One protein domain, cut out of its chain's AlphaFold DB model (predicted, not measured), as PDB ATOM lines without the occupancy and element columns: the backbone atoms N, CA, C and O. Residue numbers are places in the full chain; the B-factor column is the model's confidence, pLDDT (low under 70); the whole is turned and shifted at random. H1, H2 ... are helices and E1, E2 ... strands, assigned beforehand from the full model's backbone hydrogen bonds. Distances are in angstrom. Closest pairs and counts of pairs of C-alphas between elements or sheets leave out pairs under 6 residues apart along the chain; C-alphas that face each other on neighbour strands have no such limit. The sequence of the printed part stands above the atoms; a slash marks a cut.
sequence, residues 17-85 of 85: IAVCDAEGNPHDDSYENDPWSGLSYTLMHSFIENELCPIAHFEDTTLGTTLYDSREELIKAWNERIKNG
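What this domain is: This is residues 17 to 85 of the 85 residues of an uncharacterized protein of Orbus hercynius (UniProt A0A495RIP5). A small, strongly twisted wall of three strands has the long helix H2 slanting over one face, with residues 79 to 85 sticking out free. The short helix H1 packs by E1, and a long loop, residues 45 to 62, joins E2 to E3. The 69 printed residues hold E1, H1, E2, E3 and H2 in that order, a mixed class with under half of the residues in named elements; the sheet, E1 - E2 - E3, is antiparallel. It is compact, with a radius of gyration of the C-alphas of 12.5 A and spans of 35 by 26 by 17 A.

How they stand to each other: Edge strand E1, residues 17 to 20, is antiparallel to E2, residues 40 to 44, with N 18 and O 42 2.9 A apart. H1, residues 29 to 33, is on the sheet, only just over E1 with 3 C-alphas; the closest C-alphas, Val 19 and Asp 29, are 6.1 A apart. E2 and E3, residues 63 to 68, form a hairpin, with N 63 and O 43 2.8 A apart. H2, residues 71 to 84, makes two layers with the sheet, a helix on one face, at a height of 9.4 A over the sheet. It runs slantwise to the strands, at 40 degrees to E2 on the local plane; the closest C-alphas of E2 and H2, Tyr 41 and Arg 71, are 6.3 A apart. H1 and H2 are apart. In H2 every O i to N i+4 pair is within hydrogen-bond range; in H1 0 of 1 is, and 1 of 2 O i to N i+3 pairs.

Where its parts are: E1 begins at C-alpha 17 (122.608, 126.588, 105.303). E2 is 13.1 A long and E3 12.4 A. H2 is 20.0 A long and ends at C-alpha 84 (103.809, 122.091, 112.603).

The domain as a whole: The C-alphas farthest apart, Asp 34 and Gly 85, are 36.9 A apart. The printed part has no cut; the link from E2 to E3 is long. Residue 85 has a pLDDT under 70.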
ATOM      1  N   ILE A  17     121.939 127.853 105.010       94.62
ATOM      2  CA  ILE A  17     122.608 126.588 105.303       94.62
ATOM      3  C   ILE A  17     124.100 126.863 105.269       94.62
ATOM      4  O   ILE A  17     124.581 127.380 104.265       94.62
ATOM      5  N   ALA A  18     124.796 126.502 106.336       93.62
ATOM      6  CA  ALA A  18     126.243 126.566 106.413       93.62
ATOM      7  C   ALA A  18     126.844 125.165 106.382       93.62
ATOM      8  O   ALA A  18     126.228 124.201 106.851       93.62
ATOM      9  N   VAL A  19     128.048 125.086 105.827       95.31
ATOM     10  CA  VAL A  19     128.900 123.903 105.873       95.31
ATOM     11  C   VAL A  19     129.688 123.937 107.175       95.31
ATOM     12  O   VAL A  19     130.154 124.994 107.597       95.31
ATOM     13  N   CYS A  20     129.824 122.795 107.832       95.06
ATOM     14  CA  CYS A  20     130.616 122.665 109.046       95.06
ATOM     15  C   CYS A  20     131.278 121.291 109.127       95.06
ATOM     16  O   CYS A  20     130.909 120.360 108.408       95.06
ATOM     17  N   ASP A  21     132.275 121.174 109.993       95.50
ATOM     18  CA  ASP A  21     132.881 119.887 110.321       95.50
ATOM     19  C   ASP A  21     131.966 119.031 111.228       95.50
ATOM     20  O   ASP A  21     130.828 119.392 111.548       95.50
ATOM     21  N   ALA A  22     132.441 117.855 111.644       95.00
ATOM     22  CA  ALA A  22     131.709 116.972 112.558       95.00
ATOM     23  C   ALA A  22     131.525 117.550 113.978       95.00
ATOM     24  O   ALA A  22     130.698 117.045 114.739       95.00
ATOM     25  N   GLU A  23     132.279 118.589 114.344       93.56
ATOM     26  CA  GLU A  23     132.185 119.285 115.633       93.56
ATOM     27  C   GLU A  23     131.232 120.492 115.565       93.56
ATOM     28  O   GLU A  23     130.845 121.040 116.598       93.56
ATOM     29  N   GLY A  24     130.796 120.869 114.358       92.19
ATOM     30  CA  GLY A  24     129.900 121.992 114.106       92.19
ATOM     31  C   GLY A  24     130.622 123.323 113.908       92.19
ATOM     32  O   GLY A  24     129.964 124.366 113.930       92.19
ATOM     33  N   ASN A  25     131.942 123.310 113.700       92.81
ATOM     34  CA  ASN A  25     132.693 124.512 113.361       92.81
ATOM     35  C   ASN A  25     132.374 124.913 111.912       92.81
ATOM     36  O   ASN A  25     132.550 124.092 111.006       92.81
ATOM     37  N   PRO A  26     131.881 126.139 111.668       92.38
ATOM     38  CA  PRO A  26     131.524 126.579 110.330       92.38
ATOM     39  C   PRO A  26     132.762 126.749 109.443       92.38
ATOM     40  O   PRO A  26     133.807 127.239 109.872       92.38
ATOM     41  N   HIS A  27     132.600 126.375 108.180       93.81
ATOM     42  CA  HIS A  27     133.573 126.543 107.111       93.81
ATOM     43  C   HIS A  27     132.890 127.170 105.892       93.81
ATOM     44  O   HIS A  27     131.662 127.219 105.797       93.81
ATOM     45  N   ASP A  28     133.691 127.657 104.948       93.00
ATOM     46  CA  ASP A  28     133.166 128.125 103.669       93.00
ATOM     47  C   ASP A  28     132.666 126.963 102.788       93.00
ATOM     48  O   ASP A  28     132.954 125.786 103.024       93.00
ATOM     49  N   ASP A  29     131.934 127.303 101.725       91.00
ATOM     50  CA  ASP A  29     131.363 126.328 100.788       91.00
ATOM     51  C   ASP A  29     132.424 125.450 100.093       91.00
ATOM     52  O   ASP A  29     132.100 124.389  99.558       91.00
ATOM     53  N   SER A  30     133.700 125.863 100.066       95.00
ATOM     54  CA  SER A  30     134.755 125.072  99.429       95.00
ATOM     55  C   SER A  30     135.094 123.807 100.221       95.00
ATOM     56  O   SER A  30     135.534 122.828  99.610       95.00
ATOM     57  N   TYR A  31     134.796 123.788 101.526       95.62
ATOM     58  CA  TYR A  31     135.022 122.658 102.430       95.62
ATOM     59  C   TYR A  31     134.326 121.367 101.987       95.62
ATOM     60  O   TYR A  31     134.846 120.276 102.195       95.62
ATOM     61  N   GLU A  32     133.186 121.471 101.303       94.56
ATOM     62  CA  GLU A  32     132.476 120.307 100.757       94.56
ATOM     63  C   GLU A  32     133.284 119.488  99.758       94.56
ATOM     64  O   GLU A  32     133.012 118.301  99.574       94.56
ATOM     65  N   ASN A  33     134.246 120.115  99.084       95.88
ATOM     66  CA  ASN A  33     135.010 119.454  98.036       95.88
ATOM     67  C   ASN A  33     136.141 118.586  98.602       95.88
ATOM     68  O   ASN A  33     136.554 117.641  97.932       95.88
ATOM     69  N   ASP A  34     136.639 118.907  99.801       96.06
ATOM     70  CA  ASP A  34     137.737 118.190 100.459       96.06
ATOM     71  C   ASP A  34     137.659 118.324 102.000       96.06
ATOM     72  O   ASP A  34     138.480 119.007 102.619       96.06
ATOM     73  N   PRO A  35     136.640 117.725 102.646       95.75
ATOM     74  CA  PRO A  35     136.451 117.845 104.087       95.75
ATOM     75  C   PRO A  35     137.475 116.994 104.847       95.75
ATOM     76  O   PRO A  35     137.567 115.780 104.654       95.75
ATOM     77  N   TRP A  36     138.213 117.607 105.774       94.81
ATOM     78  CA  TRP A  36     139.255 116.914 106.550       94.81
ATOM     79  C   TRP A  36     138.823 116.474 107.958       94.81
ATOM     80  O   TRP A  36     139.557 115.723 108.599       94.81
ATOM     81  N   SER A  37     137.658 116.912 108.455       95.56
ATOM     82  CA  SER A  37     137.148 116.589 109.803       95.56
ATOM     83  C   SER A  37     135.656 116.219 109.784       95.56
ATOM     84  O   SER A  37     134.863 116.630 110.628       95.56
ATOM     85  N   GLY A  38     135.258 115.431 108.781       96.62
ATOM     86  CA  GLY A  38     133.848 115.139 108.510       96.62
ATOM     87  C   GLY A  38     133.131 116.311 107.837       96.62
ATOM     88  O   GLY A  38     133.678 117.398 107.732       96.62
ATOM     89  N   LEU A  39     131.920 116.071 107.338       97.44
ATOM     90  CA  LEU A  39     131.127 117.064 106.617       97.44
ATOM     91  C   LEU A  39     129.700 117.046 107.150       97.44
ATOM     92  O   LEU A  39     129.011 116.036 107.031       97.44
ATOM     93  N   SER A  40     129.273 118.181 107.686       97.31
ATOM     94  CA  SER A  40     127.953 118.384 108.263       97.31
ATOM     95  C   SER A  40     127.344 119.689 107.761       97.31
ATOM     96  O   SER A  40     128.037 120.599 107.297       97.31
ATOM     97  N   TYR A  41     126.031 119.814 107.911       96.38
ATOM     98  CA  TYR A  41     125.287 121.023 107.580       96.38
ATOM     99  C   TYR A  41     124.549 121.546 108.800       96.38
ATOM    100  O   TYR A  41     123.999 120.777 109.587       96.38
ATOM    101  N   THR A  42     124.484 122.865 108.931       95.31
ATOM    102  CA  THR A  42     123.775 123.531 110.025       95.31
ATOM    103  C   THR A  42     123.043 124.774 109.532       95.31
ATOM    104  O   THR A  42     123.220 125.219 108.396       95.31
ATOM    105  N   LEU A  43     122.151 125.305 110.364       95.25
ATOM    106  CA  LEU A  43     121.423 126.533 110.072       95.25
ATOM    107  C   LEU A  43     122.231 127.742 110.533       95.25
ATOM    108  O   LEU A  43     122.888 127.706 111.566       95.25
ATOM    109  N   MET A  44     122.104 128.846 109.810       94.19
ATOM    110  CA  MET A  44     122.536 130.168 110.250       94.19
ATOM    111  C   MET A  44     121.401 131.167 110.064       94.19
ATOM    112  O   MET A  44     120.611 131.083 109.117       94.19
ATOM    113  N   HIS A  45     121.319 132.132 110.974       94.94
ATOM    114  CA  HIS A  45     120.359 133.224 110.895       94.94
ATOM    115  C   HIS A  45     121.038 134.514 111.349       94.94
ATOM    116  O   HIS A  45     121.147 134.778 112.544       94.94
ATOM    117  N   SER A  46     121.550 135.278 110.384       93.56
ATOM    118  CA  SER A  46     122.360 136.467 110.653       93.56
ATOM    119  C   SER A  46     121.520 137.613 111.212       93.56
ATOM    120  O   SER A  46     120.459 137.932 110.671       93.56
ATOM    121  N   PHE A  47     122.030 138.268 112.256       93.12
ATOM    122  CA  PHE A  47     121.488 139.510 112.812       93.12
ATOM    123  C   PHE A  47     121.485 140.652 111.792       93.12
ATOM    124  O   PHE A  47     120.551 141.445 111.781       93.12
ATOM    125  N   ILE A  48     122.485 140.712 110.907       91.75
ATOM    126  CA  ILE A  48     122.607 141.781 109.906       91.75
ATOM    127  C   ILE A  48     121.438 141.733 108.916       91.75
ATOM    128  O   ILE A  48     120.892 142.767 108.539       91.75
ATOM    129  N   GLU A  49     121.028 140.531 108.509       91.62
ATOM    130  CA  GLU A  49     119.928 140.338 107.556       91.62
ATOM    131  C   GLU A  49     118.550 140.260 108.226       91.62
ATOM    132  O   GLU A  49     117.529 140.455 107.566       91.62
ATOM    133  N   ASN A  50     118.506 139.946 109.523       93.94
ATOM    134  CA  ASN A  50     117.282 139.628 110.254       93.94
ATOM    135  C   ASN A  50     117.237 140.368 111.597       93.94
ATOM    136  O   ASN A  50     117.039 139.758 112.653       93.94
ATOM    137  N   GLU A  51     117.448 141.686 111.543       90.69
ATOM    138  CA  GLU A  51     117.492 142.558 112.717       90.69
ATOM    139  C   GLU A  51     116.274 142.319 113.627       90.69
ATOM    140  O   GLU A  51     115.144 142.154 113.160       90.69
ATOM    141  N   LEU A  52     116.508 142.285 114.943       90.38
ATOM    142  CA  LEU A  52     115.492 142.061 115.984       90.38
ATOM    143  C   LEU A  52     114.833 140.668 116.001       90.38
ATOM    144  O   LEU A  52     113.950 140.434 116.830       90.38
ATOM    145  N   CYS A  53     115.236 139.719 115.148       95.31
ATOM    146  CA  CYS A  53     114.724 138.356 115.256       95.31
ATOM    147  C   CYS A  53     115.259 137.674 116.534       95.31
ATOM    148  O   CYS A  53     116.471 137.664 116.754       95.31
ATOM    149  N   PRO A  54     114.401 137.037 117.360       94.06
ATOM    150  CA  PRO A  54     114.811 136.440 118.637       94.06
ATOM    151  C   PRO A  54     115.777 135.255 118.507       94.06
ATOM    152  O   PRO A  54     116.337 134.817 119.507       94.06
ATOM    153  N   ILE A  55     115.944 134.718 117.297       93.44
ATOM    154  CA  ILE A  55     116.858 133.610 117.003       93.44
ATOM    155  C   ILE A  55     118.011 134.028 116.081       93.44
ATOM    156  O   ILE A  55     118.743 133.171 115.588       93.44
ATOM    157  N   ALA A  56     118.156 135.324 115.796       94.38
ATOM    158  CA  ALA A  56     119.290 135.806 115.024       94.38
ATOM    159  C   ALA A  56     120.554 135.835 115.884       94.38
ATOM    160  O   ALA A  56     120.515 136.203 117.057       94.38
ATOM    161  N   HIS A  57     121.674 135.466 115.277       90.75
ATOM    162  CA  HIS A  57     122.993 135.476 115.894       90.75
ATOM    163  C   HIS A  57     123.947 136.354 115.077       90.75
ATOM    164  O   HIS A  57     123.657 136.717 113.933       90.75
ATOM    165  N   PHE A  58     125.086 136.716 115.668       86.19
ATOM    166  CA  PHE A  58     126.169 137.356 114.924       86.19
ATOM    167  C   PHE A  58     126.727 136.403 113.854       86.19
ATOM    168  O   PHE A  58     126.451 135.201 113.874       86.19
ATOM    169  N   GLU A  59     127.469 136.951 112.893       77.50
ATOM    170  CA  GLU A  59     128.065 136.163 111.809       77.50
ATOM    171  C   GLU A  59     128.941 135.022 112.352       77.50
ATOM    172  O   GLU A  59     129.381 135.045 113.504       77.50
ATOM    173  N   ASP A  60     129.103 133.977 111.540       76.38
ATOM    174  CA  ASP A  60     129.830 132.743 111.876       76.38
ATOM    175  C   ASP A  60     129.310 131.987 113.111       76.38
ATOM    176  O   ASP A  60     129.969 131.091 113.633       76.38
ATOM    177  N   THR A  61     128.099 132.308 113.576       86.12
ATOM    178  CA  THR A  61     127.439 131.573 114.657       86.12
ATOM    179  C   THR A  61     126.321 130.697 114.106       86.12
ATOM    180  O   THR A  61     125.417 131.160 113.402       86.12
ATOM    181  N   THR A  62     126.369 129.415 114.457       89.56
ATOM    182  CA  THR A  62     125.356 128.433 114.073       89.56
ATOM    183  C   THR A  62     124.064 128.626 114.876       89.56
ATOM    184  O   THR A  62     124.062 129.053 116.031       89.56
ATOM    185  N   LEU A  63     122.927 128.330 114.249       91.50
ATOM    186  CA  LEU A  63     121.608 128.371 114.867       91.50
ATOM    187  C   LEU A  63     121.223 126.976 115.370       91.50
ATOM    188  O   LEU A  63     120.873 126.086 114.590       91.50
ATOM    189  N   GLY A  64     121.180 126.828 116.693       88.19
ATOM    190  CA  GLY A  64     120.832 125.571 117.353       88.19
ATOM    191  C   GLY A  64     122.015 124.605 117.448       88.19
ATOM    192  O   GLY A  64     123.160 124.983 117.241       88.19
ATOM    193  N   THR A  65     121.735 123.356 117.818       89.56
ATOM    194  CA  THR A  65     122.768 122.349 118.140       89.56
ATOM    195  C   THR A  65     122.755 121.133 117.216       89.56
ATOM    196  O   THR A  65     123.550 120.215 117.392       89.56
ATOM    197  N   THR A  66     121.819 121.072 116.268       94.81
ATOM    198  CA  THR A  66     121.659 119.916 115.383       94.81
ATOM    199  C   THR A  66     122.531 120.072 114.147       94.81
ATOM    200  O   THR A  66     122.370 121.036 113.401       94.81
ATOM    201  N   LEU A  67     123.392 119.084 113.924       96.62
ATOM    202  CA  LEU A  67     124.126 118.888 112.682       96.62
ATOM    203  C   LEU A  67     123.373 117.876 111.817       96.62
ATOM    204  O   LEU A  67     122.799 116.922 112.345       96.62
ATOM    205  N   TYR A  68     123.339 118.115 110.512       97.06
ATOM    206  CA  TYR A  68     122.649 117.270 109.538       97.06
ATOM    207  C   TYR A  68     123.649 116.681 108.552       97.06
ATOM    208  O   TYR A  68     124.582 117.370 108.136       97.06
ATOM    209  N   ASP A  69     123.397 115.455 108.099       95.94
ATOM    210  CA  ASP A  69     124.282 114.756 107.159       95.94
ATOM    211  C   ASP A  69     124.098 115.263 105.717       95.94
ATOM    212  O   ASP A  69     124.926 115.031 104.836       95.94
ATOM    213  N   SER A  70     122.993 115.969 105.444       94.81
ATOM    214  CA  SER A  70     122.711 116.551 104.132       94.81
ATOM    215  C   SER A  70     121.896 117.842 104.212       94.81
ATOM    216  O   SER A  70     121.082 118.052 105.116       94.81
ATOM    217  N   ARG A  71     122.031 118.686 103.181       95.62
ATOM    218  CA  ARG A  71     121.165 119.862 102.994       95.62
ATOM    219  C   ARG A  71     119.686 119.497 102.928       95.62
ATOM    220  O   ARG A  71     118.843 120.244 103.411       95.62
ATOM    221  N   GLU A  72     119.364 118.376 102.295       95.94
ATOM    222  CA  GLU A  72     117.987 117.936 102.061       95.94
ATOM    223  C   GLU A  72     117.293 117.566 103.370       95.94
ATOM    224  O   GLU A  72     116.156 117.983 103.605       95.94
ATOM    225  N   GLU A  73     117.999 116.846 104.241       96.12
ATOM    226  CA  GLU A  73     117.537 116.525 105.588       96.12
ATOM    227  C   GLU A  73     117.305 117.794 106.413       96.12
ATOM    228  O   GLU A  73     116.229 117.966 106.989       96.12
ATOM    229  N   LEU A  74     118.265 118.723 106.394       96.50
ATOM    230  CA  LEU A  74     118.155 120.007 107.084       96.50
ATOM    231  C   LEU A  74     116.940 120.802 106.595       96.50
ATOM    232  O   LEU A  74     116.122 121.256 107.400       96.50
ATOM    233  N   ILE A  75     116.782 120.942 105.275       96.62
ATOM    234  CA  ILE A  75     115.660 121.660 104.657       96.62
ATOM    235  C   ILE A  75     114.333 121.018 105.047       96.62
ATOM    236  O   ILE A  75     113.379 121.726 105.380       96.62
ATOM    237  N   LYS A  76     114.257 119.685 105.011       95.81
ATOM    238  CA  LYS A  76     113.068 118.946 105.428       95.81
ATOM    239  C   LYS A  76     112.751 119.229 106.895       95.81
ATOM    240  O   LYS A  76     111.638 119.663 107.185       95.81
ATOM    241  N   ALA A  77     113.723 119.066 107.790       95.19
ATOM    242  CA  ALA A  77     113.540 119.251 109.224       95.19
ATOM    243  C   ALA A  77     113.136 120.692 109.578       95.19
ATOM    244  O   ALA A  77     112.240 120.910 110.392       95.19
ATOM    245  N   TRP A  78     113.755 121.697 108.957       95.12
ATOM    246  CA  TRP A  78     113.370 123.102 109.114       95.12
ATOM    247  C   TRP A  78     111.933 123.358 108.643       95.12
ATOM    248  O   TRP A  78     111.109 123.893 109.387       95.12
ATOM    249  N   ASN A  79     111.604 122.920 107.427       95.50
ATOM    250  CA  ASN A  79     110.294 123.164 106.830       95.50
ATOM    251  C   ASN A  79     109.166 122.420 107.560       95.50
ATOM    252  O   ASN A  79     108.047 122.926 107.618       95.50
ATOM    253  N   GLU A  80     109.427 121.230 108.100       94.31
ATOM    254  CA  GLU A  80     108.470 120.488 108.929       94.31
ATOM    255  C   GLU A  80     108.213 121.195 110.262       94.31
ATOM    256  O   GLU A  80     107.056 121.308 110.664       94.31
ATOM    257  N   ARG A  81     109.250 121.743 110.913       92.12
ATOM    258  CA  ARG A  81     109.082 122.533 112.145       92.12
ATOM    259  C   ARG A  81     108.224 123.774 111.918       92.12
ATOM    260  O   ARG A  81     107.365 124.054 112.740       92.12
ATOM    261  N   ILE A  82     108.399 124.470 110.794       91.56
ATOM    262  CA  ILE A  82     107.574 125.642 110.451       91.56
ATOM    263  C   ILE A  82     106.118 125.261 110.179       91.56
ATOM    264  O   ILE A  82     105.214 126.001 110.535       91.56
ATOM    265  N   LYS A  83     105.871 124.126 109.519       90.06
ATOM    266  CA  LYS A  83     104.503 123.698 109.184       90.06
ATOM    267  C   LYS A  83     103.713 123.185 110.388       90.06
ATOM    268  O   LYS A  83     102.488 123.176 110.323       90.06
ATOM    269  N   ASN A  84     104.406 122.711 111.420       83.75
ATOM    270  CA  ASN A  84     103.809 122.091 112.603       83.75
ATOM    271  C   ASN A  84     103.850 122.990 113.855       83.75
ATOM    272  O   ASN A  84     103.383 122.549 114.906       83.75
ATOM    273  N   GLY A  85     104.442 124.185 113.764       61.75
ATOM    274  CA  GLY A  85     104.470 125.204 114.821       61.75
ATOM    275  C   GLY A  85     103.393 126.254 114.616       61.75
ATOM    276  O   GLY A  85     102.852 126.718 115.641       61.75
TER     277      GLY A  85